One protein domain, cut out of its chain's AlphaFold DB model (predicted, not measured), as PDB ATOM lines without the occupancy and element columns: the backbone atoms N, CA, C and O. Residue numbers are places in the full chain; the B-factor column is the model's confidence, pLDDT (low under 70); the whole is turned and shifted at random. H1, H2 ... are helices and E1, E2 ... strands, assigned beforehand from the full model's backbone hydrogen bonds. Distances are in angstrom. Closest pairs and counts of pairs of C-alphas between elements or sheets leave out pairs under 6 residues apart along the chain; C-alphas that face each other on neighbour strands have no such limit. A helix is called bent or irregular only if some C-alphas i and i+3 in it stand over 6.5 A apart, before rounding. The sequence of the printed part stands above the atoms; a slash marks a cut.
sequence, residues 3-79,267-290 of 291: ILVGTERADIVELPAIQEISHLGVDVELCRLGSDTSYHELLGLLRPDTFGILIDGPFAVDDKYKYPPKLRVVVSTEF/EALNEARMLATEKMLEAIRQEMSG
ATOM      1  N   ILE A   3     221.017 208.967 259.342       95.81
ATOM      2  CA  ILE A   3     220.245 207.730 259.456       95.81
ATOM      3  C   ILE A   3     218.816 208.035 259.885       95.81
ATOM      4  O   ILE A   3     218.575 208.931 260.691       95.81
ATOM      5  N   LEU A   4     217.881 207.257 259.349       94.00
ATOM      6  CA  LEU A   4     216.473 207.324 259.708       94.00
ATOM      7  C   LEU A   4     216.111 206.107 260.559       94.00
ATOM      8  O   LEU A   4     216.343 204.973 260.145       94.00
ATOM      9  N   VAL A   5     215.530 206.341 261.728       93.19
ATOM     10  CA  VAL A   5     215.100 205.295 262.656       93.19
ATOM     11  C   VAL A   5     213.577 205.304 262.734       93.19
ATOM     12  O   VAL A   5     212.982 206.179 263.359       93.19
ATOM     13  N   GLY A   6     212.937 204.334 262.087       90.94
ATOM     14  CA  GLY A   6     211.517 204.055 262.275       90.94
ATOM     15  C   GLY A   6     211.331 203.218 263.531       90.94
ATOM     16  O   GLY A   6     211.875 202.125 263.594       90.94
ATOM     17  N   THR A   7     210.593 203.696 264.531       89.50
ATOM     18  CA  THR A   7     210.361 202.924 265.761       89.50
ATOM     19  C   THR A   7     208.984 203.170 266.367       89.50
ATOM     20  O   THR A   7     208.471 204.291 266.349       89.50
ATOM     21  N   GLU A   8     208.385 202.143 266.963       86.69
ATOM     22  CA  GLU A   8     207.222 202.305 267.854       86.69
ATOM     23  C   GLU A   8     207.631 202.788 269.263       86.69
ATOM     24  O   GLU A   8     206.811 203.309 270.031       86.69
ATOM     25  N   ARG A   9     208.919 202.644 269.597       86.56
ATOM     26  CA  ARG A   9     209.503 202.741 270.935       86.56
ATOM     27  C   ARG A   9     210.644 203.762 270.967       86.56
ATOM     28  O   ARG A   9     211.792 203.488 270.621       86.56
ATOM     29  N   ALA A  10     210.314 204.973 271.411       86.12
ATOM     30  CA  ALA A  10     211.232 206.113 271.379       86.12
ATOM     31  C   ALA A  10     212.502 205.940 272.237       86.12
ATOM     32  O   ALA A  10     213.482 206.627 271.978       86.12
ATOM     33  N   ASP A  11     212.516 205.020 273.206       91.94
ATOM     34  CA  ASP A  11     213.687 204.674 274.029       91.94
ATOM     35  C   ASP A  11     214.828 204.028 273.221       91.94
ATOM     36  O   ASP A  11     215.928 203.880 273.741       91.94
ATOM     37  N   ILE A  12     214.630 203.705 271.934       92.31
ATOM     38  CA  ILE A  12     215.710 203.187 271.078       92.31
ATOM     39  C   ILE A  12     216.903 204.155 270.987       92.31
ATOM     40  O   ILE A  12     218.042 203.726 270.819       92.31
ATOM     41  N   VAL A  13     216.667 205.464 271.141       92.31
ATOM     42  CA  VAL A  13     217.743 206.471 271.147       92.31
ATOM     43  C   VAL A  13     218.607 206.440 272.397       92.31
ATOM     44  O   VAL A  13     219.698 207.006 272.407       92.31
ATOM     45  N   GLU A  14     218.127 205.793 273.455       95.00
ATOM     46  CA  GLU A  14     218.878 205.609 274.690       95.00
ATOM     47  C   GLU A  14     219.849 204.425 274.586       95.00
ATOM     48  O   GLU A  14     220.716 204.274 275.447       95.00
ATOM     49  N   LEU A  15     219.748 203.609 273.526       96.81
ATOM     50  CA  LEU A  15     220.634 202.468 273.331       96.81
ATOM     51  C   LEU A  15     222.078 202.927 273.066       96.81
ATOM     52  O   LEU A  15     222.289 203.868 272.290       96.81
ATOM     53  N   PRO A  16     223.087 202.248 273.655       97.94
ATOM     54  CA  PRO A  16     224.485 202.680 273.590       97.94
ATOM     55  C   PRO A  16     224.993 202.936 272.167       97.94
ATOM     56  O   PRO A  16     225.636 203.954 271.917       97.94
ATOM     57  N   ALA A  17     224.646 202.061 271.219       97.75
ATOM     58  CA  ALA A  17     225.077 202.201 269.834       97.75
ATOM     59  C   ALA A  17     224.471 203.440 269.146       97.75
ATOM     60  O   ALA A  17     225.175 204.124 268.408       97.75
ATOM     61  N   ILE A  18     223.212 203.810 269.424       97.50
ATOM     62  CA  ILE A  18     222.607 205.040 268.871       97.50
ATOM     63  C   ILE A  18     223.243 206.300 269.475       97.50
ATOM     64  O   ILE A  18     223.496 207.280 268.762       97.50
ATOM     65  N   GLN A  19     223.554 206.275 270.773       97.62
ATOM     66  CA  GLN A  19     224.287 207.365 271.423       97.62
ATOM     67  C   GLN A  19     225.679 207.536 270.805       97.62
ATOM     68  O   GLN A  19     226.108 208.657 270.527       97.62
ATOM     69  N   GLU A  20     226.368 206.429 270.525       98.06
ATOM     70  CA  GLU A  20     227.664 206.464 269.859       98.06
ATOM     71  C   GLU A  20     227.572 206.976 268.415       98.06
ATOM     72  O   GLU A  20     228.364 207.835 268.027       98.06
ATOM     73  N   ILE A  21     226.576 206.534 267.640       97.88
ATOM     74  CA  ILE A  21     226.305 207.062 266.294       97.88
ATOM     75  C   ILE A  21     226.156 208.592 266.333       97.88
ATOM     76  O   ILE A  21     226.761 209.302 265.525       97.88
ATOM     77  N   SER A  22     225.419 209.107 267.319       95.88
ATOM     78  CA  SER A  22     225.243 210.551 267.517       95.88
ATOM     79  C   SER A  22     226.569 211.250 267.864       95.88
ATOM     80  O   SER A  22     226.860 212.326 267.339       95.88
ATOM     81  N   HIS A  23     227.421 210.635 268.695       97.06
ATOM     82  CA  HIS A  23     228.755 211.159 269.027       97.06
ATOM     83  C   HIS A  23     229.722 211.186 267.834       97.06
ATOM     84  O   HIS A  23     230.602 212.048 267.789       97.06
ATOM     85  N   LEU A  24     229.545 210.303 266.846       97.12
ATOM     86  CA  LEU A  24     230.278 210.342 265.575       97.12
ATOM     87  C   LEU A  24     229.821 211.490 264.650       97.12
ATOM     88  O   LEU A  24     230.357 211.653 263.553       97.12
ATOM     89  N   GLY A  25     228.844 212.299 265.074       96.50
ATOM     90  CA  GLY A  25     228.306 213.416 264.295       96.50
ATOM     91  C   GLY A  25     227.365 212.980 263.170       96.50
ATOM     92  O   GLY A  25     227.153 213.736 262.218       96.50
ATOM     93  N   VAL A  26     226.829 211.759 263.242       96.94
ATOM     94  CA  VAL A  26     225.754 211.299 262.358       96.94
ATOM     95  C   VAL A  26     224.436 211.874 262.864       96.94
ATOM     96  O   VAL A  26     224.136 211.807 264.052       96.94
ATOM     97  N   ASP A  27     223.651 212.443 261.952       96.75
ATOM     98  CA  ASP A  27     222.311 212.926 262.268       96.75
ATOM     99  C   ASP A  27     221.344 211.738 262.343       96.75
ATOM    100  O   ASP A  27     221.212 210.991 261.368       96.75
ATOM    101  N   VAL A  28     220.711 211.551 263.502       96.19
ATOM    102  CA  VAL A  28     219.766 210.462 263.777       96.19
ATOM    103  C   VAL A  28     218.359 211.049 263.816       96.19
ATOM    104  O   VAL A  28     217.968 211.686 264.794       96.19
ATOM    105  N   GLU A  29     217.585 210.824 262.757       94.50
ATOM    106  CA  GLU A  29     216.190 211.255 262.687       94.50
ATOM    107  C   GLU A  29     215.259 210.117 263.106       94.50
ATOM    108  O   GLU A  29     215.354 209.001 262.595       94.50
ATOM    109  N   LEU A  30     214.340 210.394 264.035       91.62
ATOM    110  CA  LEU A  30     213.324 209.434 264.462       91.62
ATOM    111  C   LEU A  30     212.022 209.627 263.688       91.62
ATOM    112  O   LEU A  30     211.486 210.733 263.613       91.62
ATOM    113  N   CYS A  31     211.447 208.519 263.235       89.69
ATOM    114  CA  CYS A  31     210.086 208.433 262.732       89.69
ATOM    115  C   CYS A  31     209.277 207.515 263.647       89.69
ATOM    116  O   CYS A  31     209.593 206.333 263.786       89.69
ATOM    117  N   ARG A  32     208.217 208.035 264.270       85.81
ATOM    118  CA  ARG A  32     207.345 207.207 265.108       85.81
ATOM    119  C   ARG A  32     206.444 206.342 264.229       85.81
ATOM    120  O   ARG A  32     205.695 206.873 263.417       85.81
ATOM    121  N   LEU A  33     206.497 205.031 264.422       82.12
ATOM    122  CA  LEU A  33     205.593 204.073 263.790       82.12
ATOM    123  C   LEU A  33     204.359 203.879 264.685       82.12
ATOM    124  O   LEU A  33     204.466 203.927 265.913       82.12
ATOM    125  N   GLY A  34     203.173 203.734 264.090       64.44
ATOM    126  CA  GLY A  34     201.950 203.518 264.876       64.44
ATOM    127  C   GLY A  34     200.640 203.358 264.098       64.44
ATOM    128  O   GLY A  34     199.584 203.274 264.722       64.44
ATOM    129  N   SER A  35     200.665 203.353 262.760       60.38
ATOM    130  CA  SER A  35     199.501 203.045 261.910       60.38
ATOM    131  C   SER A  35     199.933 202.624 260.498       60.38
ATOM    132  O   SER A  35     201.073 202.871 260.109       60.38
ATOM    133  N   ASP A  36     199.011 202.093 259.686       56.81
ATOM    134  CA  ASP A  36     199.254 201.731 258.273       56.81
ATOM    135  C   ASP A  36     199.795 202.901 257.413       56.81
ATOM    136  O   ASP A  36     200.448 202.699 256.389       56.81
ATOM    137  N   THR A  37     199.556 204.151 257.830       54.84
ATOM    138  CA  THR A  37     200.045 205.377 257.170       54.84
ATOM    139  C   THR A  37     201.513 205.711 257.446       54.84
ATOM    140  O   THR A  37     202.093 206.517 256.713       54.84
ATOM    141  N   SER A  38     202.140 205.066 258.436       65.75
ATOM    142  CA  SER A  38     203.523 205.336 258.853       65.75
ATOM    143  C   SER A  38     204.553 205.073 257.745       65.75
ATOM    144  O   SER A  38     205.672 205.580 257.799       65.75
ATOM    145  N   TYR A  39     204.162 204.356 256.684       70.00
ATOM    146  CA  TYR A  39     205.011 204.104 255.526       70.00
ATOM    147  C   TYR A  39     205.344 205.360 254.715       70.00
ATOM    148  O   TYR A  39     206.504 205.628 254.395       70.00
ATOM    149  N   HIS A  40     204.324 206.151 254.386       74.38
ATOM    150  CA  HIS A  40     204.524 207.390 253.640       74.38
ATOM    151  C   HIS A  40     205.242 208.446 254.477       74.38
ATOM    152  O   HIS A  40     206.000 209.241 253.924       74.38
ATOM    153  N   GLU A  41     205.033 208.428 255.792       78.12
ATOM    154  CA  GLU A  41     205.730 209.298 256.736       78.12
ATOM    155  C   GLU A  41     207.224 208.972 256.765       78.12
ATOM    156  O   GLU A  41     208.033 209.859 256.509       78.12
ATOM    157  N   LEU A  42     207.591 207.697 256.943       81.69
ATOM    158  CA  LEU A  42     208.989 207.269 256.947       81.69
ATOM    159  C   LEU A  42     209.680 207.596 255.618       81.69
ATOM    160  O   LEU A  42     210.752 208.199 255.606       81.69
ATOM    161  N   LEU A  43     209.052 207.277 254.480       82.88
ATOM    162  CA  LEU A  43     209.611 207.644 253.177       82.88
ATOM    163  C   LEU A  43     209.727 209.158 252.969       82.88
ATOM    164  O   LEU A  43     210.661 209.608 252.307       82.88
ATOM    165  N   GLY A  44     208.790 209.941 253.507       85.69
ATOM    166  CA  GLY A  44     208.800 211.401 253.422       85.69
ATOM    167  C   GLY A  44     209.977 212.047 254.156       85.69
ATOM    168  O   GLY A  44     210.361 213.164 253.813       85.69
ATOM    169  N   LEU A  45     210.572 211.334 255.113       88.31
ATOM    170  CA  LEU A  45     211.746 211.766 255.873       88.31
ATOM    171  C   LEU A  45     213.071 211.336 255.223       88.31
ATOM    172  O   LEU A  45     214.143 211.728 255.679       88.31
ATOM    173  N   LEU A  46     213.039 210.556 254.134       89.25
ATOM    174  CA  LEU A  46     214.263 210.179 253.431       89.25
ATOM    175  C   LEU A  46     214.918 211.396 252.777       89.25
ATOM    176  O   LEU A  46     214.417 211.995 251.823       89.25
ATOM    177  N   ARG A  47     216.119 211.707 253.253       92.06
ATOM    178  CA  ARG A  47     216.973 212.769 252.721       92.06
ATOM    179  C   ARG A  47     217.894 212.235 251.622       92.06
ATOM    180  O   ARG A  47     218.282 211.063 251.684       92.06
ATOM    181  N   PRO A  48     218.332 213.074 250.662       91.94
ATOM    182  CA  PRO A  48     219.287 212.665 249.627       91.94
ATOM    183  C   PRO A  48     220.605 212.087 250.166       91.94
ATOM    184  O   PRO A  48     221.271 211.330 249.459       91.94
ATOM    185  N   ASP A  49     220.989 212.445 251.394       93.88
ATOM    186  CA  ASP A  49     222.198 211.982 252.074       93.88
ATOM    187  C   ASP A  49     221.961 210.901 253.144       93.88
ATOM    188  O   ASP A  49     222.893 210.579 253.886       93.88
ATOM    189  N   THR A  50     220.758 210.316 253.198       94.94
ATOM    190  CA  THR A  50     220.447 209.180 254.081       94.94
ATOM    191  C   THR A  50     221.334 207.995 253.731       94.94
ATOM    192  O   THR A  50     221.297 207.495 252.607       94.94
ATOM    193  N   PHE A  51     222.127 207.570 254.708       95.06
ATOM    194  CA  PHE A  51     223.068 206.463 254.628       95.06
ATOM    195  C   PHE A  51     222.438 205.141 255.067       95.06
ATOM    196  O   PHE A  51     222.671 204.114 254.428       95.06
ATOM    197  N   GLY A  52     221.625 205.166 256.124       93.69
ATOM    198  CA  GLY A  52     221.043 203.967 256.716       93.69
ATOM    199  C   GLY A  52     219.600 204.159 257.167       93.69
ATOM    200  O   GLY A  52     219.200 205.270 257.521       93.69
ATOM    201  N   ILE A  53     218.830 203.073 257.152       92.06
ATOM    202  CA  ILE A  53     217.492 203.008 257.752       92.06
ATOM    203  C   ILE A  53     217.496 201.894 258.799       92.06
ATOM    204  O   ILE A  53     217.862 200.761 258.485       92.06
ATOM    205  N   LEU A  54     217.095 202.214 260.027       92.25
ATOM    206  CA  LEU A  54     216.844 201.240 261.084       92.25
ATOM    207  C   LEU A  54     215.342 201.175 261.346       92.25
ATOM    208  O   LEU A  54     214.710 202.210 261.547       92.25
ATOM    209  N   ILE A  55     214.780 199.975 261.342       89.56
ATOM    210  CA  ILE A  55     213.361 199.731 261.586       89.56
ATOM    211  C   ILE A  55     213.199 198.898 262.862       89.56
ATOM    212  O   ILE A  55     213.666 197.769 262.912       89.56
ATOM    213  N   ASP A  56     212.544 199.458 263.878       89.12
ATOM    214  CA  ASP A  56     212.157 198.816 265.143       89.12
ATOM    215  C   ASP A  56     210.626 198.771 265.260       89.12
ATOM    216  O   ASP A  56     210.001 199.627 265.897       89.12
ATOM    217  N   GLY A  57     210.021 197.808 264.565       80.88
ATOM    218  CA  GLY A  57     208.573 197.605 264.519       80.88
ATOM    219  C   GLY A  57     208.078 197.019 263.190       80.88
ATOM    220  O   GLY A  57     208.893 196.783 262.296       80.88
ATOM    221  N   PRO A  58     206.749 196.833 263.047       71.19
ATOM    222  CA  PRO A  58     206.098 196.223 261.887       71.19
ATOM    223  C   PRO A  58     206.217 197.076 260.637       71.19
ATOM    224  O   PRO A  58     205.359 197.911 260.338       71.19
ATOM    225  N   PHE A  59     207.314 196.887 259.904       73.25
ATOM    226  CA  PHE A  59     207.580 197.625 258.682       73.25
ATOM    227  C   PHE A  59     208.588 196.918 257.767       73.25
ATOM    228  O   PHE A  59     209.728 196.631 258.133       73.25
ATOM    229  N   ALA A  60     208.178 196.741 256.510       68.88
ATOM    230  CA  ALA A  60     208.968 196.112 255.462       68.88
ATOM    231  C   ALA A  60     209.394 197.126 254.383       68.88
ATOM    232  O   ALA A  60     208.590 197.909 253.868       68.88
ATOM    233  N   VAL A  61     210.671 197.085 254.006       71.88
ATOM    234  CA  VAL A  61     211.265 197.900 252.933       71.88
ATOM    235  C   VAL A  61     211.139 197.150 251.606       71.88
ATOM    236  O   VAL A  61     211.667 196.056 251.482       71.88
ATOM    237  N   ASP A  62     210.479 197.750 250.612       73.56
ATOM    238  CA  ASP A  62     210.069 197.122 249.337       73.56
ATOM    239  C   ASP A  62     210.737 197.815 248.125       73.56
ATOM    240  O   ASP A  62     211.013 199.019 248.165       73.56
ATOM    241  N   ASP A  63     211.026 197.077 247.048       72.06
ATOM    242  CA  ASP A  63     211.735 197.565 245.855       72.06
ATOM    243  C   ASP A  63     210.887 198.431 244.919       72.06
ATOM    244  O   ASP A  63     211.428 199.121 244.051       72.06
ATOM    245  N   LYS A  64     209.565 198.469 245.114       76.25
ATOM    246  CA  LYS A  64     208.682 199.376 244.365       76.25
ATOM    247  C   LYS A  64     208.946 200.856 244.658       76.25
ATOM    248  O   LYS A  64     208.453 201.727 243.936       76.25
ATOM    249  N   TYR A  65     209.704 201.153 245.710       77.69
ATOM    250  CA  TYR A  65     209.984 202.509 246.161       77.69
ATOM    251  C   TYR A  65     211.356 203.011 245.719       77.69
ATOM    252  O   TYR A  65     212.295 202.258 245.470       77.69
ATOM    253  N   LYS A  66     211.473 204.337 245.616       81.12
ATOM    254  CA  LYS A  66     212.727 205.001 245.256       81.12
ATOM    255  C   LYS A  66     213.483 205.392 246.516       81.12
ATOM    256  O   LYS A  66     213.054 206.292 247.231       81.12
ATOM    257  N   TYR A  67     214.628 204.760 246.729       86.75
ATOM    258  CA  TYR A  67     215.542 205.086 247.819       86.75
ATOM    259  C   TYR A  67     216.614 206.096 247.379       86.75
ATOM    260  O   TYR A  67     216.960 206.155 246.192       86.75
ATOM    261  N   PRO A  68     217.151 206.912 248.306       89.06
ATOM    262  CA  PRO A  68     218.203 207.869 247.990       89.06
ATOM    263  C   PRO A  68     219.502 207.157 247.573       89.06
ATOM    264  O   PRO A  68     219.822 206.086 248.089       89.06
ATOM    265  N   PRO A  69     220.313 207.761 246.685       88.81
ATOM    266  CA  PRO A  69     221.502 207.118 246.118       88.81
ATOM    267  C   PRO A  69     222.619 206.862 247.142       88.81
ATOM    268  O   PRO A  69     223.548 206.097 246.870       88.81
ATOM    269  N   LYS A  70     222.563 207.520 248.307       91.69
ATOM    270  CA  LYS A  70     223.504 207.314 249.412       91.69
ATOM    271  C   LYS A  70     223.083 206.220 250.390       91.69
ATOM    272  O   LYS A  70     223.888 205.905 251.255       91.69
ATOM    273  N   LEU A  71     221.900 205.617 250.239       91.69
ATOM    274  CA  LEU A  71     221.494 204.508 251.096       91.69
ATOM    275  C   LEU A  71     222.448 203.324 250.876       91.69
ATOM    276  O   LEU A  71     222.729 202.943 249.734       91.69
ATOM    277  N   ARG A  72     222.989 202.786 251.967       90.88
ATOM    278  CA  ARG A  72     223.959 201.681 251.972       90.88
ATOM    279  C   ARG A  72     223.515 200.506 252.815       90.88
ATOM    280  O   ARG A  72     223.857 199.383 252.460       90.88
ATOM    281  N   VAL A  73     222.750 200.748 253.875       91.06
ATOM    282  CA  VAL A  73     222.348 199.700 254.812       91.06
ATOM    283  C   VAL A  73     220.905 199.881 255.267       91.06
ATOM    284  O   VAL A  73     220.446 200.995 255.526       91.06
ATOM    285  N   VAL A  74     220.189 198.767 255.371       89.75
ATOM    286  CA  VAL A  74     218.912 198.687 256.079       89.75
ATOM    287  C   VAL A  74     219.020 197.587 257.120       89.75
ATOM    288  O   VAL A  74     219.455 196.476 256.810       89.75
ATOM    289  N   VAL A  75     218.611 197.911 258.343       90.12
ATOM    290  CA  VAL A  75     218.560 196.973 259.464       90.12
ATOM    291  C   VAL A  75     217.135 196.963 259.999       90.12
ATOM    292  O   VAL A  75     216.577 198.024 260.272       90.12
ATOM    293  N   SER A  76     216.536 195.784 260.130       87.50
ATOM    294  CA  SER A  76     215.222 195.622 260.758       87.50
ATOM    295  C   SER A  76     215.366 194.788 262.018       87.50
ATOM    296  O   SER A  76     216.167 193.853 262.038       87.50
ATOM    297  N   THR A  77     214.606 195.126 263.055       88.56
ATOM    298  CA  THR A  77     214.484 194.279 264.238       88.56
ATOM    299  C   THR A  77     213.573 193.093 263.984       88.56
ATOM    300  O   THR A  77     213.701 192.102 264.686       88.56
ATOM    301  N   GLU A  78     212.646 193.177 263.028       81.50
ATOM    302  CA  GLU A  78     211.665 192.116 262.807       81.50
ATOM    303  C   GLU A  78     212.307 190.814 262.349       81.50
ATOM    304  O   GLU A  78     213.258 190.806 261.557       81.50
ATOM    305  N   PHE A  79     211.739 189.707 262.821       73.06
ATOM    306  CA  PHE A  79     212.120 188.392 262.342       73.06
ATOM    307  C   PHE A  79     211.779 188.259 260.855       73.06
ATOM    308  O   PHE A  79     210.635 188.428 260.447       73.06
ATOM    309  N   GLU A 267     212.047 189.880 275.545       95.31
ATOM    310  CA  GLU A 267     213.474 189.605 275.637       95.31
ATOM    311  C   GLU A 267     214.124 189.585 274.250       95.31
ATOM    312  O   GLU A 267     215.052 190.360 274.012       95.31
ATOM    313  N   ALA A 268     213.582 188.795 273.318       94.75
ATOM    314  CA  ALA A 268     214.113 188.681 271.961       94.75
ATOM    315  C   ALA A 268     214.032 190.013 271.203       94.75
ATOM    316  O   ALA A 268     214.980 190.413 270.534       94.75
ATOM    317  N   LEU A 269     212.944 190.771 271.374       92.06
ATOM    318  CA  LEU A 269     212.816 192.115 270.808       92.06
ATOM    319  C   LEU A 269     213.868 193.082 271.362       92.06
ATOM    320  O   LEU A 269     214.370 193.926 270.624       92.06
ATOM    321  N   ASN A 270     214.199 193.001 272.652       93.69
ATOM    322  CA  ASN A 270     215.245 193.844 273.228       93.69
ATOM    323  C   ASN A 270     216.630 193.464 272.690       93.69
ATOM    324  O   ASN A 270     217.409 194.352 272.343       93.69
ATOM    325  N   GLU A 271     216.923 192.170 272.570       95.25
ATOM    326  CA  GLU A 271     218.167 191.688 271.971       95.25
ATOM    327  C   GLU A 271     218.273 192.075 270.488       95.25
ATOM    328  O   GLU A 271     219.301 192.599 270.054       95.25
ATOM    329  N   ALA A 272     217.182 191.943 269.731       94.12
ATOM    330  CA  ALA A 272     217.097 192.344 268.331       94.12
ATOM    331  C   ALA A 272     217.368 193.843 268.151       94.12
ATOM    332  O   ALA A 272     218.105 194.223 267.243       94.12
ATOM    333  N   ARG A 273     216.837 194.704 269.035       94.50
ATOM    334  CA  ARG A 273     217.135 196.151 269.033       94.50
ATOM    335  C   ARG A 273     218.613 196.424 269.284       94.50
ATOM    336  O   ARG A 273     219.222 197.205 268.552       94.50
ATOM    337  N   MET A 274     219.203 195.776 270.290       95.56
ATOM    338  CA  MET A 274     220.630 195.920 270.589       95.56
ATOM    339  C   MET A 274     221.477 195.522 269.377       95.56
ATOM    340  O   MET A 274     222.272 196.323 268.891       95.56
ATOM    341  N   LEU A 275     221.229 194.338 268.817       95.75
ATOM    342  CA  LEU A 275     221.955 193.832 267.657       95.75
ATOM    343  C   LEU A 275     221.752 194.704 266.407       95.75
ATOM    344  O   LEU A 275     222.706 194.961 265.673       95.75
ATOM    345  N   ALA A 276     220.532 195.200 266.172       94.62
ATOM    346  CA  ALA A 276     220.226 196.063 265.033       94.62
ATOM    347  C   ALA A 276     220.994 197.391 265.098       94.62
ATOM    348  O   ALA A 276     221.560 197.846 264.100       94.62
ATOM    349  N   THR A 277     221.020 198.016 266.277       96.44
ATOM    350  CA  THR A 277     221.732 199.285 266.475       96.44
ATOM    351  C   THR A 277     223.248 199.120 266.371       96.44
ATOM    352  O   THR A 277     223.894 199.960 265.742       96.44
ATOM    353  N   GLU A 278     223.810 198.018 266.878       96.88
ATOM    354  CA  GLU A 278     225.234 197.686 266.709       96.88
ATOM    355  C   GLU A 278     225.601 197.478 265.235       96.88
ATOM    356  O   GLU A 278     226.549 198.083 264.739       96.88
ATOM    357  N   LYS A 279     224.797 196.720 264.483       95.31
ATOM    358  CA  LYS A 279     225.010 196.514 263.039       95.31
ATOM    359  C   LYS A 279     224.962 197.820 262.244       95.31
ATOM    360  O   LYS A 279     225.767 198.028 261.336       95.31
ATOM    361  N   MET A 280     224.055 198.733 262.602       95.94
ATOM    362  CA  MET A 280     224.019 200.075 262.011       95.94
ATOM    363  C   MET A 280     225.298 200.868 262.325       95.94
ATOM    364  O   MET A 280     225.876 201.489 261.431       95.94
ATOM    365  N   LEU A 281     225.764 200.833 263.577       97.12
ATOM    366  CA  LEU A 281     227.000 201.492 264.003       97.12
ATOM    367  C   LEU A 281     228.235 200.916 263.289       97.12
ATOM    368  O   LEU A 281     229.100 201.676 262.849       97.12
ATOM    369  N   GLU A 282     228.317 199.596 263.131       95.75
ATOM    370  CA  GLU A 282     229.379 198.927 262.374       95.75
ATOM    371  C   GLU A 282     229.415 199.392 260.916       95.75
ATOM    372  O   GLU A 282     230.476 199.794 260.433       95.75
ATOM    373  N   ALA A 283     228.262 199.428 260.239       94.44
ATOM    374  CA  ALA A 283     228.165 199.911 258.861       94.44
ATOM    375  C   ALA A 283     228.616 201.379 258.726       94.44
ATOM    376  O   ALA A 283     229.336 201.731 257.790       94.44
ATOM    377  N   ILE A 284     228.251 202.236 259.686       95.56
ATOM    378  CA  ILE A 284     228.695 203.638 259.733       95.56
ATOM    379  C   ILE A 284     230.216 203.729 259.896       95.56
ATOM    380  O   ILE A 284     230.870 204.495 259.183       95.56
ATOM    381  N   ARG A 285     230.796 202.953 260.818       96.00
ATOM    382  CA  ARG A 285     232.248 202.931 261.051       96.00
ATOM    383  C   ARG A 285     233.013 202.448 259.818       96.00
ATOM    384  O   ARG A 285     234.072 203.006 259.524       96.00
ATOM    385  N   GLN A 286     232.488 201.455 259.100       94.06
ATOM    386  CA  GLN A 286     233.067 200.962 257.844       94.06
ATOM    387  C   GLN A 286     233.095 202.068 256.777       94.06
ATOM    388  O   GLN A 286     234.176 202.417 256.298       94.06
ATOM    389  N   GLU A 287     231.956 202.728 256.529       93.75
ATOM    390  CA  GLU A 287     231.861 203.840 255.570       93.75
ATOM    391  C   GLU A 287     232.797 205.005 255.940       93.75
ATOM    392  O   GLU A 287     233.493 205.545 255.080       93.75
ATOM    393  N   MET A 288     232.864 205.390 257.221       93.62
ATOM    394  CA  MET A 288     233.760 206.464 257.680       93.62
ATOM    395  C   MET A 288     235.245 206.106 257.550       93.62
ATOM    396  O   MET A 288     236.077 206.998 257.373       93.62
ATOM    397  N   SER A 289     235.578 204.818 257.632       91.94
ATOM    398  CA  SER A 289     236.947 204.321 257.470       91.94
ATOM    399  C   SER A 289     237.350 204.162 255.998       91.94
ATOM    400  O   SER A 289     238.530 203.954 255.719       91.94
ATOM    401  N   GLY A 290     236.400 204.288 255.061       79.25
ATOM    402  CA  GLY A 290     236.629 204.142 253.623       79.25
ATOM    403  C   GLY A 290     236.866 202.699 253.160       79.25
ATOM    404  O   GLY A 290     237.479 202.520 252.105       79.25
TER     405      GLY A 290
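This is residues 3 to 79 and 267 to 290 of the 291 residues of the protein "2-Hacid_dh_C domain-containing protein" of Devosia subaequoris (UniProt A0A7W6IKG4). A parallel sheet of four strands forms the middle layer, with the long helix H4 and the shorter H2 packed side by side on one face and the small helix H3 covering part of the other. H1 is a short turn of helix that only grazes the sheet, and the long stretch of residues 57 to 72 has no named element. The printed part has 101 residues, with named elements in the order E1, H1, H2, E2, H3, E3, E4, H4, and the sheet order is E2, E1, E3, E4. The class is mixed, helices and strands. The whole is compact, with a radius of gyration of the C-alphas of 12.8 A and spans of 36 by 35 by 20 A.

E1, residues 3 to 7, begins at C-alpha 3 (220.245, 207.730, 259.456). H1, residues 10 to 14, is irregular, but only just: C-alphas 10 and 13 are 6.52 A apart. H2 is residues 16 to 23. E2, residues 27 to 32, is 16.3 A long from first to last C-alpha. H3 is residues 38 to 44. E3, residues 50 to 56, is 17.3 A long and begins at C-alpha 50 (220.447, 209.180, 254.081). E4 is residues 73 to 76. H4, residues 267 to 289, is 33.1 A long and ends at C-alpha 289 (236.947, 204.321, 257.470).

E1 and E3 are inner strands, parallel at 15 degrees, with N 6 and O 54 at 2.8 A. E2, an edge strand, is parallel to E1 at 23 degrees, with N 5 and O 29 at 2.8 A. E4, the other edge strand, is parallel to E3 at 8 degrees, with N 55 and O 75 at 2.9 A. E1, H1, H2 and E2 form a strand-helix-strand unit, two parallel neighbour strands with helices between; E2, H3 and E3 form a split one, with E1 between its strands; both crossovers are right-handed. H4 is over E3 and E4 at a height over the sheet of 8.9 A and runs along the strands, at 4 degrees to E3 on the local plane; its closest C-alphas to E4 are those of Ala 276 and Val 75, 5.9 A apart. H2 touches H4, which touches it with residues 274 to 284 alone, at a shallow tilt of 32 degrees, the same way; the closest C-alphas are those of Ala 17 and Glu 278, 5.5 A apart. H3, on the opposite face from H4, has a height over the sheet of 9.4 A and is over E1 and, only just, E2, with 3 of its 7 C-alphas on E2. In H2, H3 and H4 every O i to N i+4 pair is within hydrogen-bond range; in H1 it is 0 of 1, with 2 of 2 O i to N i+3 pairs.

The two C-alphas farthest apart are those of Ser 35 and Gly 290, at 38.1 A. Residues 80 to 266 are not printed, and C-alphas 79 and 267 are 13.4 A apart across the cut. The link E3 to E4 is long, with 16 residues. The mean pLDDT of the printed part is 88.4; residues 34 to 38 and residue 60 are under 70.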